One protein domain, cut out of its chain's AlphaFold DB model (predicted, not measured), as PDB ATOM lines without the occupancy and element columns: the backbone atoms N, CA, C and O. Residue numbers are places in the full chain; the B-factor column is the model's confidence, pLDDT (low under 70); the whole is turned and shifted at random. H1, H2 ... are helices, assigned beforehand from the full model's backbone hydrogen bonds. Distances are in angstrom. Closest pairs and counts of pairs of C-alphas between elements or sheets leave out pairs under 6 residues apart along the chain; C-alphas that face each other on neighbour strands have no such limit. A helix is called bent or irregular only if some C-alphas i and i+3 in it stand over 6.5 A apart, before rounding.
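AT A GLANCE: This is residues 322 to 412 of the 435 residues of the protein "Hypothetical protein" of Rotaria socialis (UniProt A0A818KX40). One long helix, H5, has two shorter helices, H3 and H4, packed steeply across the half where it begins, while its far end, residues 406 to 412, sticks out free. Two small helices, H1 and H2, sit by the beginning of H3, far from that free end. The printed part has 91 residues, with five named helices in the order H1, H2, H3, H4, H5 and no named strand; its class is all helix. It is compact, with a radius of gyration of the C-alphas of 14.1 A, yet elongated in outline, spanning 46 by 28 by 22 A.

IN THESE COORDINATES: Find C-alpha 384 at (56.622, 10.235, -25.744); from there H5, residues 384 to 412, runs 41.6 A to C-alpha 412 at (37.790, 46.464, -17.943). Go back to residues 340 to 357 for H3, which is 25.1 A long and begins at C-alpha 340 at (41.666, 21.531, -39.120). H4 follows as residues 364 to 377, 19.7 A long. At the beginning of the printed part, H1 takes residues 322 to 328 over 9.9 A, and H2 takes residues 332 to 335 over 5.2 A. No helix is bent.

HOW THE PARTS SIT: Start on H5 at residues 393 to 398, which touch residues 346 to 350 of H3; the closest C-alphas, those of Ile 346 and Leu 394, are 6.1 A apart. H3 and H5 run the same way at a steep tilt of 57 degrees. Look next at residues 386 to 391 of H5, which touch H4; the closest C-alphas, those of Gly 371 and Ile 387, are 5.4 A apart. H4 and H5 run opposite ways at a steep tilt of 62 degrees. H3 and H4 are near each other, with 5 pairs of C-alphas within 10 A. At residues 341 to 342, H3 only just touches H2, and only at the corner by their link, with 3 pairs of C-alphas within 8 A; the closest are those of Phe 335 and Arg 342, 5.3 A apart. H1 is close to H3 but not clearly touching, the closest C-alphas, those of Leu 323 and Asn 341, being 6.3 A apart, and their lines are about perpendicular at 80 degrees. H1 and H2 are also close but not clearly touching, the C-alphas of Asp 326 and Leu 332 being closest at 7.9 A. H1 and H2 are both apart from H4 and H5. Every O i to N i+4 pair is within hydrogen-bond range in H1, H3, H4 and H5; H2 is too short for such a pair.

THE WHOLE: The two C-alphas farthest apart are those of Ala 329 and Gln 412, 45.8 A. The printed part has no cut. The links H1 to H2 and H2 to H3 are tight; those from H3 to H4 and from H4 to H5, six residues each, are short. The mean pLDDT of the printed part is 84.9; look for values under 70 at residues 332 to 338 and 411 to 412.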
ATOM      1  N   GLY A 322      31.412  15.069 -36.770       86.25
ATOM      2  CA  GLY A 322      32.341  14.846 -37.886       86.25
ATOM      3  C   GLY A 322      33.750  14.481 -37.410       86.25
ATOM      4  O   GLY A 322      34.337  13.525 -37.897       86.25
ATOM      5  N   LEU A 323      34.241  15.167 -36.372       86.50
ATOM      6  CA  LEU A 323      35.549  14.888 -35.784       86.50
ATOM      7  C   LEU A 323      35.575  13.525 -35.083       86.50
ATOM      8  O   LEU A 323      36.572  12.816 -35.170       86.50
ATOM      9  N   ILE A 324      34.483  13.152 -34.408       89.81
ATOM     10  CA  ILE A 324      34.342  11.831 -33.777       89.81
ATOM     11  C   ILE A 324      34.394  10.731 -34.843       89.81
ATOM     12  O   ILE A 324      35.199   9.814 -34.714       89.81
ATOM     13  N   LYS A 325      33.624  10.870 -35.931       88.50
ATOM     14  CA  LYS A 325      33.628   9.919 -37.053       88.50
ATOM     15  C   LYS A 325      35.014   9.766 -37.683       88.50
ATOM     16  O   LYS A 325      35.443   8.645 -37.932       88.50
ATOM     17  N   ASP A 326      35.737  10.867 -37.890       83.94
ATOM     18  CA  ASP A 326      37.090  10.837 -38.462       83.94
ATOM     19  C   ASP A 326      38.096  10.106 -37.554       83.94
ATOM     20  O   ASP A 326      38.990   9.401 -38.036       83.94
ATOM     21  N   ILE A 327      37.952  10.264 -36.233       86.31
ATOM     22  CA  ILE A 327      38.773   9.574 -35.230       86.31
ATOM     23  C   ILE A 327      38.427   8.084 -35.189       86.31
ATOM     24  O   ILE A 327      39.327   7.243 -35.186       86.31
ATOM     25  N   GLU A 328      37.138   7.744 -35.187       87.94
ATOM     26  CA  GLU A 328      36.653   6.361 -35.193       87.94
ATOM     27  C   GLU A 328      37.062   5.609 -36.461       87.94
ATOM     28  O   GLU A 328      37.452   4.445 -36.378       87.94
ATOM     29  N   ALA A 329      37.072   6.291 -37.609       87.81
ATOM     30  CA  ALA A 329      37.539   5.760 -38.886       87.81
ATOM     31  C   ALA A 329      39.063   5.526 -38.940       87.81
ATOM     32  O   ALA A 329      39.582   5.086 -39.963       87.81
ATOM     33  N   GLY A 330      39.808   5.840 -37.871       80.81
ATOM     34  CA  GLY A 330      41.259   5.654 -37.825       80.81
ATOM     35  C   GLY A 330      42.012   6.575 -38.785       80.81
ATOM     36  O   GLY A 330      43.175   6.319 -39.103       80.81
ATOM     37  N   SER A 331      41.387   7.672 -39.230       78.62
ATOM     38  CA  SER A 331      41.966   8.636 -40.171       78.62
ATOM     39  C   SER A 331      43.008   9.544 -39.498       78.62
ATOM     40  O   SER A 331      43.067  10.750 -39.705       78.62
ATOM     41  N   LEU A 332      43.877   8.976 -38.661       65.94
ATOM     42  CA  LEU A 332      44.859   9.692 -37.842       65.94
ATOM     43  C   LEU A 332      45.939  10.393 -38.674       65.94
ATOM     44  O   LEU A 332      46.530  11.372 -38.220       65.94
ATOM     45  N   HIS A 333      46.160   9.960 -39.918       65.38
ATOM     46  CA  HIS A 333      47.030  10.665 -40.863       65.38
ATOM     47  C   HIS A 333      46.510  12.084 -41.185       65.38
ATOM     48  O   HIS A 333      47.302  12.979 -41.492       65.38
ATOM     49  N   THR A 334      45.204  12.332 -41.012       62.19
ATOM     50  CA  THR A 334      44.594  13.671 -41.093       62.19
ATOM     51  C   THR A 334      44.779  14.509 -39.822       62.19
ATOM     52  O   THR A 334      44.327  15.644 -39.766       62.19
ATOM     53  N   PHE A 335      45.497  14.020 -38.802       68.19
ATOM     54  CA  PHE A 335      45.877  14.784 -37.601       68.19
ATOM     55  C   PHE A 335      47.329  15.289 -37.645       68.19
ATOM     56  O   PHE A 335      47.949  15.576 -36.618       68.19
ATOM     57  N   GLY A 336      47.883  15.459 -38.847       62.31
ATOM     58  CA  GLY A 336      49.175  16.113 -39.037       62.31
ATOM     59  C   GLY A 336      49.213  17.563 -38.505       62.31
ATOM     60  O   GLY A 336      48.184  18.175 -38.207       62.31
ATOM     61  N   PRO A 337      50.405  18.178 -38.423       51.69
ATOM     62  CA  PRO A 337      50.638  19.482 -37.785       51.69
ATOM     63  C   PRO A 337      49.910  20.687 -38.409       51.69
ATOM     64  O   PRO A 337      50.051  21.800 -37.910       51.69
ATOM     65  N   ARG A 338      49.152  20.501 -39.495       55.94
ATOM     66  CA  ARG A 338      48.459  21.574 -40.229       55.94
ATOM     67  C   ARG A 338      46.966  21.331 -40.457       55.94
ATOM     68  O   ARG A 338      46.358  22.094 -41.200       55.94
ATOM     69  N   TYR A 339      46.381  20.301 -39.855       79.00
ATOM     70  CA  TYR A 339      44.997  19.931 -40.140       79.00
ATOM     71  C   TYR A 339      43.983  20.595 -39.206       79.00
ATOM     72  O   TYR A 339      44.223  20.789 -38.013       79.00
ATOM     73  N   THR A 340      42.825  20.913 -39.779       81.94
ATOM     74  CA  THR A 340      41.666  21.531 -39.120       81.94
ATOM     75  C   THR A 340      41.185  20.712 -37.926       81.94
ATOM     76  O   THR A 340      41.008  21.268 -36.849       81.94
ATOM     77  N   ASN A 341      41.093  19.391 -38.073       84.31
ATOM     78  CA  ASN A 341      40.633  18.461 -37.037       84.31
ATOM     79  C   ASN A 341      41.484  18.507 -35.759       84.31
ATOM     80  O   ASN A 341      40.958  18.579 -34.644       84.31
ATOM     81  N   ARG A 342      42.811  18.571 -35.913       86.31
ATOM     82  CA  ARG A 342      43.742  18.771 -34.796       86.31
ATOM     83  C   ARG A 342      43.506  20.110 -34.098       86.31
ATOM     84  O   ARG A 342      43.536  20.168 -32.870       86.31
ATOM     85  N   GLN A 343      43.278  21.178 -34.862       89.12
ATOM     86  CA  GLN A 343      43.017  22.496 -34.287       89.12
ATOM     87  C   GLN A 343      41.686  22.525 -33.528       89.12
ATOM     88  O   GLN A 343      41.647  23.075 -32.432       89.12
ATOM     89  N   THR A 344      40.641  21.883 -34.053       90.12
ATOM     90  CA  THR A 344      39.334  21.758 -33.394       90.12
ATOM     91  C   THR A 344      39.445  21.036 -32.052       90.12
ATOM     92  O   THR A 344      38.910  21.518 -31.057       90.12
ATOM     93  N   LEU A 345      40.198  19.930 -31.988       92.56
ATOM     94  CA  LEU A 345      40.454  19.216 -30.732       92.56
ATOM     95  C   LEU A 345      41.201  20.091 -29.712       92.56
ATOM     96  O   LEU A 345      40.808  20.163 -28.548       92.56
ATOM     97  N   ILE A 346      42.262  20.784 -30.145       93.50
ATOM     98  CA  ILE A 346      43.029  21.697 -29.276       93.50
ATOM     99  C   ILE A 346      42.139  22.824 -28.756       93.50
ATOM    100  O   ILE A 346      42.263  23.210 -27.594       93.50
ATOM    101  N   ASP A 347      41.257  23.354 -29.598       92.88
ATOM    102  CA  ASP A 347      40.379  24.465 -29.248       92.88
ATOM    103  C   ASP A 347      39.320  24.033 -28.232       92.88
ATOM    104  O   ASP A 347      39.132  24.735 -27.239       92.88
ATOM    105  N   ALA A 348      38.725  22.850 -28.411       95.00
ATOM    106  CA  ALA A 348      37.786  22.272 -27.454       95.00
ATOM    107  C   ALA A 348      38.438  22.053 -26.077       95.00
ATOM    108  O   ALA A 348      37.912  22.511 -25.064       95.00
ATOM    109  N   ILE A 349      39.624  21.433 -26.040       95.75
ATOM    110  CA  ILE A 349      40.375  21.208 -24.791       95.75
ATOM    111  C   ILE A 349      40.769  22.540 -24.145       95.75
ATOM    112  O   ILE A 349      40.607  22.722 -22.943       95.75
ATOM    113  N   SER A 350      41.267  23.500 -24.931       94.06
ATOM    114  CA  SER A 350      41.659  24.816 -24.409       94.06
ATOM    115  C   SER A 350      40.474  25.548 -23.780       94.06
ATOM    116  O   SER A 350      40.634  26.173 -22.735       94.06
ATOM    117  N   TYR A 351      39.300  25.473 -24.410       94.50
ATOM    118  CA  TYR A 351      38.080  26.091 -23.905       94.50
ATOM    119  C   TYR A 351      37.632  25.456 -22.586       94.50
ATOM    120  O   TYR A 351      37.390  26.177 -21.626       94.50
ATOM    121  N   ASP A 352      37.611  24.124 -22.500       96.06
ATOM    122  CA  ASP A 352      37.251  23.407 -21.271       96.06
ATOM    123  C   ASP A 352      38.222  23.715 -20.112       96.06
ATOM    124  O   ASP A 352      37.791  24.031 -19.002       96.06
ATOM    125  N   LEU A 353      39.536  23.744 -20.375       93.31
ATOM    126  CA  LEU A 353      40.551  24.119 -19.378       93.31
ATOM    127  C   LEU A 353      40.366  25.544 -18.844       93.31
ATOM    128  O   LEU A 353      40.497  25.779 -17.638       93.31
ATOM    129  N   ILE A 354      40.067  26.495 -19.729       91.94
ATOM    130  CA  ILE A 354      39.868  27.894 -19.350       91.94
ATOM    131  C   ILE A 354      38.535  28.064 -18.633       91.94
ATOM    132  O   ILE A 354      38.505  28.652 -17.560       91.94
ATOM    133  N   GLU A 355      37.433  27.561 -19.179       91.88
ATOM    134  CA  GLU A 355      36.112  27.849 -18.626       91.88
ATOM    135  C   GLU A 355      35.857  27.119 -17.315       91.88
ATOM    136  O   GLU A 355      35.470  27.756 -16.331       91.88
ATOM    137  N   LYS A 356      36.125  25.812 -17.288       93.94
ATOM    138  CA  LYS A 356      35.773  24.940 -16.165       93.94
ATOM    139  C   LYS A 356      36.788  24.993 -15.032       93.94
ATOM    140  O   LYS A 356      36.405  24.927 -13.870       93.94
ATOM    141  N   TYR A 357      38.071  25.119 -15.372       92.88
ATOM    142  CA  TYR A 357      39.165  25.035 -14.399       92.88
ATOM    143  C   TYR A 357      39.942  26.344 -14.225       92.88
ATOM    144  O   TYR A 357      40.857  26.393 -13.406       92.88
ATOM    145  N   LYS A 358      39.624  27.395 -15.000       91.88
ATOM    146  CA  LYS A 358      40.346  28.684 -14.999       91.88
ATOM    147  C   LYS A 358      41.870  28.510 -15.174       91.88
ATOM    148  O   LYS A 358      42.670  29.301 -14.673       91.88
ATOM    149  N   LEU A 359      42.288  27.480 -15.924       91.56
ATOM    150  CA  LEU A 359      43.689  27.092 -16.117       91.56
ATOM    151  C   LEU A 359      44.281  27.681 -17.403       91.56
ATOM    152  O   LEU A 359      44.086  27.162 -18.498       91.56
ATOM    153  N   PHE A 360      45.105  28.720 -17.252       89.38
ATOM    154  CA  PHE A 360      45.913  29.282 -18.348       89.38
ATOM    155  C   PHE A 360      47.326  28.683 -18.424       89.38
ATOM    156  O   PHE A 360      47.944  28.684 -19.490       89.38
ATOM    157  N   TYR A 361      47.835  28.156 -17.304       90.69
ATOM    158  CA  TYR A 361      49.141  27.497 -17.199       90.69
ATOM    159  C   TYR A 361      49.012  26.168 -16.468       90.69
ATOM    160  O   TYR A 361      49.224  26.111 -15.256       90.69
ATOM    161  N   PRO A 362      48.676  25.090 -17.186       91.00
ATOM    162  CA  PRO A 362      48.767  23.765 -16.611       91.00
ATOM    163  C   PRO A 362      50.211  23.513 -16.143       91.00
ATOM    164  O   PRO A 362      51.176  23.786 -16.860       91.00
ATOM    165  N   SER A 363      50.372  23.005 -14.926       93.75
ATOM    166  CA  SER A 363      51.642  22.456 -14.442       93.75
ATOM    167  C   SER A 363      52.094  21.290 -15.328       93.75
ATOM    168  O   SER A 363      51.285  20.715 -16.061       93.75
ATOM    169  N   SER A 364      53.366  20.875 -15.245       92.19
ATOM    170  CA  SER A 364      53.822  19.722 -16.042       92.19
ATOM    171  C   SER A 364      52.971  18.478 -15.773       92.19
ATOM    172  O   SER A 364      52.517  17.857 -16.724       92.19
ATOM    173  N   LYS A 365      52.641  18.196 -14.502       93.69
ATOM    174  CA  LYS A 365      51.768  17.073 -14.124       93.69
ATOM    175  C   LYS A 365      50.379  17.165 -14.768       93.69
ATOM    176  O   LYS A 365      49.833  16.150 -15.191       93.69
ATOM    177  N   GLN A 366      49.801  18.365 -14.863       94.06
ATOM    178  CA  GLN A 366      48.512  18.572 -15.535       94.06
ATOM    179  C   GLN A 366      48.629  18.387 -17.051       94.06
ATOM    180  O   GLN A 366      47.776  17.734 -17.641       94.06
ATOM    181  N   PHE A 367      49.696  18.891 -17.680       93.31
ATOM    182  CA  PHE A 367      49.956  18.635 -19.098       93.31
ATOM    183  C   PHE A 367      50.131  17.151 -19.400       93.31
ATOM    184  O   PHE A 367      49.644  16.694 -20.427       93.31
ATOM    185  N   ASP A 368      50.782  16.403 -18.513       90.19
ATOM    186  CA  ASP A 368      50.984  14.969 -18.697       90.19
ATOM    187  C   ASP A 368      49.640  14.220 -18.564       90.19
ATOM    188  O   ASP A 368      49.324  13.378 -19.401       90.19
ATOM    189  N   LYS A 369      48.778  14.611 -17.607       94.69
ATOM    190  CA  LYS A 369      47.386  14.120 -17.505       94.69
ATOM    191  C   LYS A 369      46.570  14.419 -18.775       94.69
ATOM    192  O   LYS A 369      45.902  13.527 -19.293       94.69
ATOM    193  N   ILE A 370      46.645  15.644 -19.306       93.88
ATOM    194  CA  ILE A 370      45.938  16.051 -20.537       93.88
ATOM    195  C   ILE A 370      46.483  15.294 -21.755       93.88
ATOM    196  O   ILE A 370      45.713  14.782 -22.564       93.88
ATOM    197  N   GLY A 371      47.806  15.189 -21.880       90.62
ATOM    198  CA  GLY A 371      48.468  14.460 -22.958       90.62
ATOM    199  C   GLY A 371      48.076  12.985 -22.971       90.62
ATOM    200  O   GLY A 371      47.713  12.461 -24.022       90.62
ATOM    201  N   ASN A 372      48.048  12.341 -21.802       90.25
ATOM    202  CA  ASN A 372      47.593  10.958 -21.662       90.25
ATOM    203  C   ASN A 372      46.119  10.794 -22.058       90.25
ATOM    204  O   ASN A 372      45.782   9.829 -22.740       90.25
ATOM    205  N   ALA A 373      45.254  11.748 -21.697       93.44
ATOM    206  CA  ALA A 373      43.855  11.742 -22.121       93.44
ATOM    207  C   ALA A 373      43.719  11.848 -23.651       93.44
ATOM    208  O   ALA A 373      42.957  11.086 -24.241       93.44
ATOM    209  N   ILE A 374      44.497  12.725 -24.300       91.12
ATOM    210  CA  ILE A 374      44.540  12.867 -25.769       91.12
ATOM    211  C   ILE A 374      44.996  11.571 -26.434       91.12
ATOM    212  O   ILE A 374      44.349  11.103 -27.366       91.12
ATOM    213  N   VAL A 375      46.081  10.968 -25.948       88.62
ATOM    214  CA  VAL A 375      46.615   9.721 -26.514       88.62
ATOM    215  C   VAL A 375      45.619   8.568 -26.350       88.62
ATOM    216  O   VAL A 375      45.361   7.854 -27.319       88.62
ATOM    217  N   LYS A 376      45.004   8.437 -25.164       90.94
ATOM    218  CA  LYS A 376      43.950   7.448 -24.875       90.94
ATOM    219  C   LYS A 376      42.733   7.643 -25.780       90.94
ATOM    220  O   LYS A 376      42.220   6.670 -26.323       90.94
ATOM    221  N   PHE A 377      42.297   8.886 -25.975       89.88
ATOM    222  CA  PHE A 377      41.141   9.219 -26.808       89.88
ATOM    223  C   PHE A 377      41.388   8.966 -28.300       89.88
ATOM    224  O   PHE A 377      40.540   8.397 -28.977       89.88
ATOM    225  N   LEU A 378      42.569   9.334 -28.805       87.81
ATOM    226  CA  LEU A 378      42.942   9.152 -30.211       87.81
ATOM    227  C   LEU A 378      43.403   7.725 -30.545       87.81
ATOM    228  O   LEU A 378      43.785   7.474 -31.685       87.81
ATOM    229  N   LYS A 379      43.408   6.803 -29.568       88.38
ATOM    230  CA  LYS A 379      43.947   5.437 -29.704       88.38
ATOM    231  C   LYS A 379      45.370   5.421 -30.291       88.38
ATOM    232  O   LYS A 379      45.740   4.516 -31.036       88.38
ATOM    233  N   LEU A 380      46.167   6.445 -29.980       79.31
ATOM    234  CA  LEU A 380      47.535   6.567 -30.473       79.31
ATOM    235  C   LEU A 380      48.472   5.663 -29.659       79.31
ATOM    236  O   LEU A 380      48.287   5.534 -28.446       79.31
ATOM    237  N   PRO A 381      49.522   5.087 -30.273       77.38
ATOM    238  CA  PRO A 381      50.578   4.452 -29.500       77.38
ATOM    239  C   PRO A 381      51.196   5.495 -28.555       77.38
ATOM    240  O   PRO A 381      51.460   6.636 -28.955       77.38
ATOM    241  N   LEU A 382      51.404   5.095 -27.296       70.88
ATOM    242  CA  LEU A 382      51.991   5.888 -26.207       70.88
ATOM    243  C   LEU A 382      53.482   6.169 -26.467       70.88
ATOM    244  O   LEU A 382      54.372   5.713 -25.756       70.88
ATOM    245  N   ILE A 383      53.763   6.928 -27.521       77.69
ATOM    246  CA  ILE A 383      55.098   7.402 -27.871       77.69
ATOM    247  C   ILE A 383      55.265   8.783 -27.240       77.69
ATOM    248  O   ILE A 383      54.456   9.685 -27.476       77.69
ATOM    249  N   LYS A 384      56.324   8.966 -26.440       75.50
ATOM    250  CA  LYS A 384      56.622  10.235 -25.744       75.50
ATOM    251  C   LYS A 384      56.653  11.441 -26.695       75.50
ATOM    252  O   LYS A 384      56.231  12.531 -26.317       75.50
ATOM    253  N   GLU A 385      57.092  11.234 -27.934       77.75
ATOM    254  CA  GLU A 385      57.154  12.264 -28.978       77.75
ATOM    255  C   GLU A 385      55.773  12.816 -29.357       77.75
ATOM    256  O   GLU A 385      55.610  14.029 -29.498       77.75
ATOM    257  N   ASN A 386      54.747  11.961 -29.430       75.94
ATOM    258  CA  ASN A 386      53.384  12.404 -29.733       75.94
ATOM    259  C   ASN A 386      52.858  13.327 -28.630       75.94
ATOM    260  O   ASN A 386      52.282  14.376 -28.919       75.94
ATOM    261  N   ILE A 387      53.107  12.981 -27.364       80.38
ATOM    262  CA  ILE A 387      52.684  13.787 -26.210       80.38
ATOM    263  C   ILE A 387      53.346  15.170 -26.243       80.38
ATOM    264  O   ILE A 387      52.660  16.172 -26.037       80.38
ATOM    265  N   ALA A 388      54.646  15.244 -26.551       84.69
ATOM    266  CA  ALA A 388      55.371  16.512 -26.648       84.69
ATOM    267  C   ALA A 388      54.760  17.444 -27.710       84.69
ATOM    268  O   ALA A 388      54.482  18.610 -27.433       84.69
ATOM    269  N   ILE A 389      54.434  16.906 -28.889       84.31
ATOM    270  CA  ILE A 389      53.822  17.661 -29.991       84.31
ATOM    271  C   ILE A 389      52.457  18.256 -29.596       84.31
ATOM    272  O   ILE A 389      52.127  19.382 -29.991       84.31
ATOM    273  N   TRP A 390      51.641  17.522 -28.835       85.81
ATOM    274  CA  TRP A 390      50.358  18.025 -28.328       85.81
ATOM    275  C   TRP A 390      50.540  19.045 -27.206       85.81
ATOM    276  O   TRP A 390      49.849  20.066 -27.204       85.81
ATOM    277  N   LYS A 391      51.498  18.808 -26.304       88.62
ATOM    278  CA  LYS A 391      51.850  19.714 -25.204       88.62
ATOM    279  C   LYS A 391      52.270  21.083 -25.732       88.62
ATOM    280  O   LYS A 391      51.699  22.085 -25.306       88.62
ATOM    281  N   ASP A 392      53.157  21.126 -26.720       88.81
ATOM    282  CA  ASP A 392      53.634  22.374 -27.322       88.81
ATOM    283  C   ASP A 392      52.507  23.151 -28.011       88.81
ATOM    284  O   ASP A 392      52.363  24.365 -27.830       88.81
ATOM    285  N   ALA A 393      51.660  22.454 -28.775       88.81
ATOM    286  CA  ALA A 393      50.555  23.084 -29.491       88.81
ATOM    287  C   ALA A 393      49.482  23.632 -28.535       88.81
ATOM    288  O   ALA A 393      49.011  24.761 -28.710       88.81
ATOM    289  N   LEU A 394      49.135  22.868 -27.496       91.69
ATOM    290  CA  LEU A 394      48.193  23.292 -26.465       91.69
ATOM    291  C   LEU A 394      48.760  24.458 -25.645       91.69
ATOM    292  O   LEU A 394      48.074  25.458 -25.436       91.69
ATOM    293  N   GLN A 395      50.034  24.391 -25.248       92.25
ATOM    294  CA  GLN A 395      50.699  25.470 -24.520       92.25
ATOM    295  C   GLN A 395      50.750  26.761 -25.346       92.25
ATOM    296  O   GLN A 395      50.502  27.846 -24.815       92.25
ATOM    297  N   ALA A 396      51.029  26.669 -26.650       89.75
ATOM    298  CA  ALA A 396      50.992  27.816 -27.548       89.75
ATOM    299  C   ALA A 396      49.582  28.430 -27.645       89.75
ATOM    300  O   ALA A 396      49.451  29.658 -27.643       89.75
ATOM    301  N   LYS A 397      48.526  27.604 -27.693       92.56
ATOM    302  CA  LYS A 397      47.132  28.076 -27.729       92.56
ATOM    303  C   LYS A 397      46.725  28.761 -26.421       92.56
ATOM    304  O   LYS A 397      46.206  29.876 -26.471       92.56
ATOM    305  N   LEU A 398      47.024  28.157 -25.270       91.25
ATOM    306  CA  LEU A 398      46.719  28.726 -23.951       91.25
ATOM    307  C   LEU A 398      47.462  30.050 -23.708       91.25
ATOM    308  O   LEU A 398      46.860  31.011 -23.230       91.25
ATOM    309  N   LYS A 399      48.734  30.158 -24.126       89.69
ATOM    310  CA  LYS A 399      49.491  31.425 -24.074       89.69
ATOM    311  C   LYS A 399      48.815  32.539 -24.882       89.69
ATOM    312  O   LYS A 399      48.719  33.659 -24.385       89.69
ATOM    313  N   ARG A 400      48.321  32.240 -26.092       87.88
ATOM    314  CA  ARG A 400      47.570  33.212 -26.913       87.88
ATOM    315  C   ARG A 400      46.268  33.632 -26.235       87.88
ATOM    316  O   ARG A 400      46.015  34.822 -26.113       87.88
ATOM    317  N   LYS A 401      45.495  32.670 -25.721       88.81
ATOM    318  CA  LYS A 401      44.234  32.944 -25.014       88.81
ATOM    319  C   LYS A 401      44.426  33.775 -23.747       88.81
ATOM    320  O   LYS A 401      43.586  34.611 -23.439       88.81
ATOM    321  N   ARG A 402      45.539  33.599 -23.030       87.75
ATOM    322  CA  ARG A 402      45.872  34.470 -21.897       87.75
ATOM    323  C   ARG A 402      46.165  35.896 -22.342       87.75
ATOM    324  O   ARG A 402      45.695  36.806 -21.678       87.75
ATOM    325  N   ALA A 403      46.945  36.089 -23.407       82.12
ATOM    326  CA  ALA A 403      47.220  37.431 -23.924       82.12
ATOM    327  C   ALA A 403      45.903  38.148 -24.270       82.12
ATOM    328  O   ALA A 403      45.659  39.231 -23.757       82.12
ATOM    329  N   GLU A 404      45.001  37.458 -24.978       85.19
ATOM    330  CA  GLU A 404      43.644  37.952 -25.268       85.19
ATOM    331  C   GLU A 404      42.859  38.304 -23.984       85.19
ATOM    332  O   GLU A 404      42.192  39.334 -23.925       85.19
ATOM    333  N   ASN A 405      42.942  37.479 -22.931       83.25
ATOM    334  CA  ASN A 405      42.227  37.732 -21.675       83.25
ATOM    335  C   ASN A 405      42.847  38.863 -20.829       83.25
ATOM    336  O   ASN A 405      42.125  39.641 -20.215       83.25
ATOM    337  N   LEU A 406      44.178  38.975 -20.789       80.50
ATOM    338  CA  LEU A 406      44.886  40.078 -20.126       80.50
ATOM    339  C   LEU A 406      44.511  41.415 -20.758       80.50
ATOM    340  O   LEU A 406      44.223  42.361 -20.030       80.50
ATOM    341  N   ASP A 407      44.446  41.462 -22.087       72.94
ATOM    342  CA  ASP A 407      44.008  42.648 -22.815       72.94
ATOM    343  C   ASP A 407      42.569  43.026 -22.419       72.94
ATOM    344  O   ASP A 407      42.292  44.189 -22.133       72.94
ATOM    345  N   ASN A 408      41.668  42.044 -22.279       71.44
ATOM    346  CA  ASN A 408      40.294  42.284 -21.821       71.44
ATOM    347  C   ASN A 408      40.217  42.793 -20.368       71.44
ATOM    348  O   ASN A 408      39.442  43.705 -20.081       71.44
ATOM    349  N   ILE A 409      41.017  42.238 -19.451       75.75
ATOM    350  CA  ILE A 409      41.052  42.668 -18.040       75.75
ATOM    351  C   ILE A 409      41.597  44.095 -17.923       75.75
ATOM    352  O   ILE A 409      41.028  44.906 -17.194       75.75
ATOM    353  N   ILE A 410      42.666  44.425 -18.656       72.31
ATOM    354  CA  ILE A 410      43.243  45.777 -18.680       72.31
ATOM    355  C   ILE A 410      42.201  46.784 -19.185       72.31
ATOM    356  O   ILE A 410      42.051  47.858 -18.601       72.31
ATOM    357  N   VAL A 411      41.435  46.421 -20.216       62.31
ATOM    358  CA  VAL A 411      40.335  47.246 -20.737       62.31
ATOM    359  C   VAL A 411      39.230  47.433 -19.688       62.31
ATOM    360  O   VAL A 411      38.774  48.557 -19.476       62.31
ATOM    361  N   GLN A 412      38.819  46.374 -18.986       68.19
ATOM    362  CA  GLN A 412      37.790  46.464 -17.943       68.19
ATOM    363  C   GLN A 412      38.236  47.296 -16.728       68.19
ATOM    364  O   GLN A 412      37.454  48.108 -16.228       68.19
TER     365      GLN A 412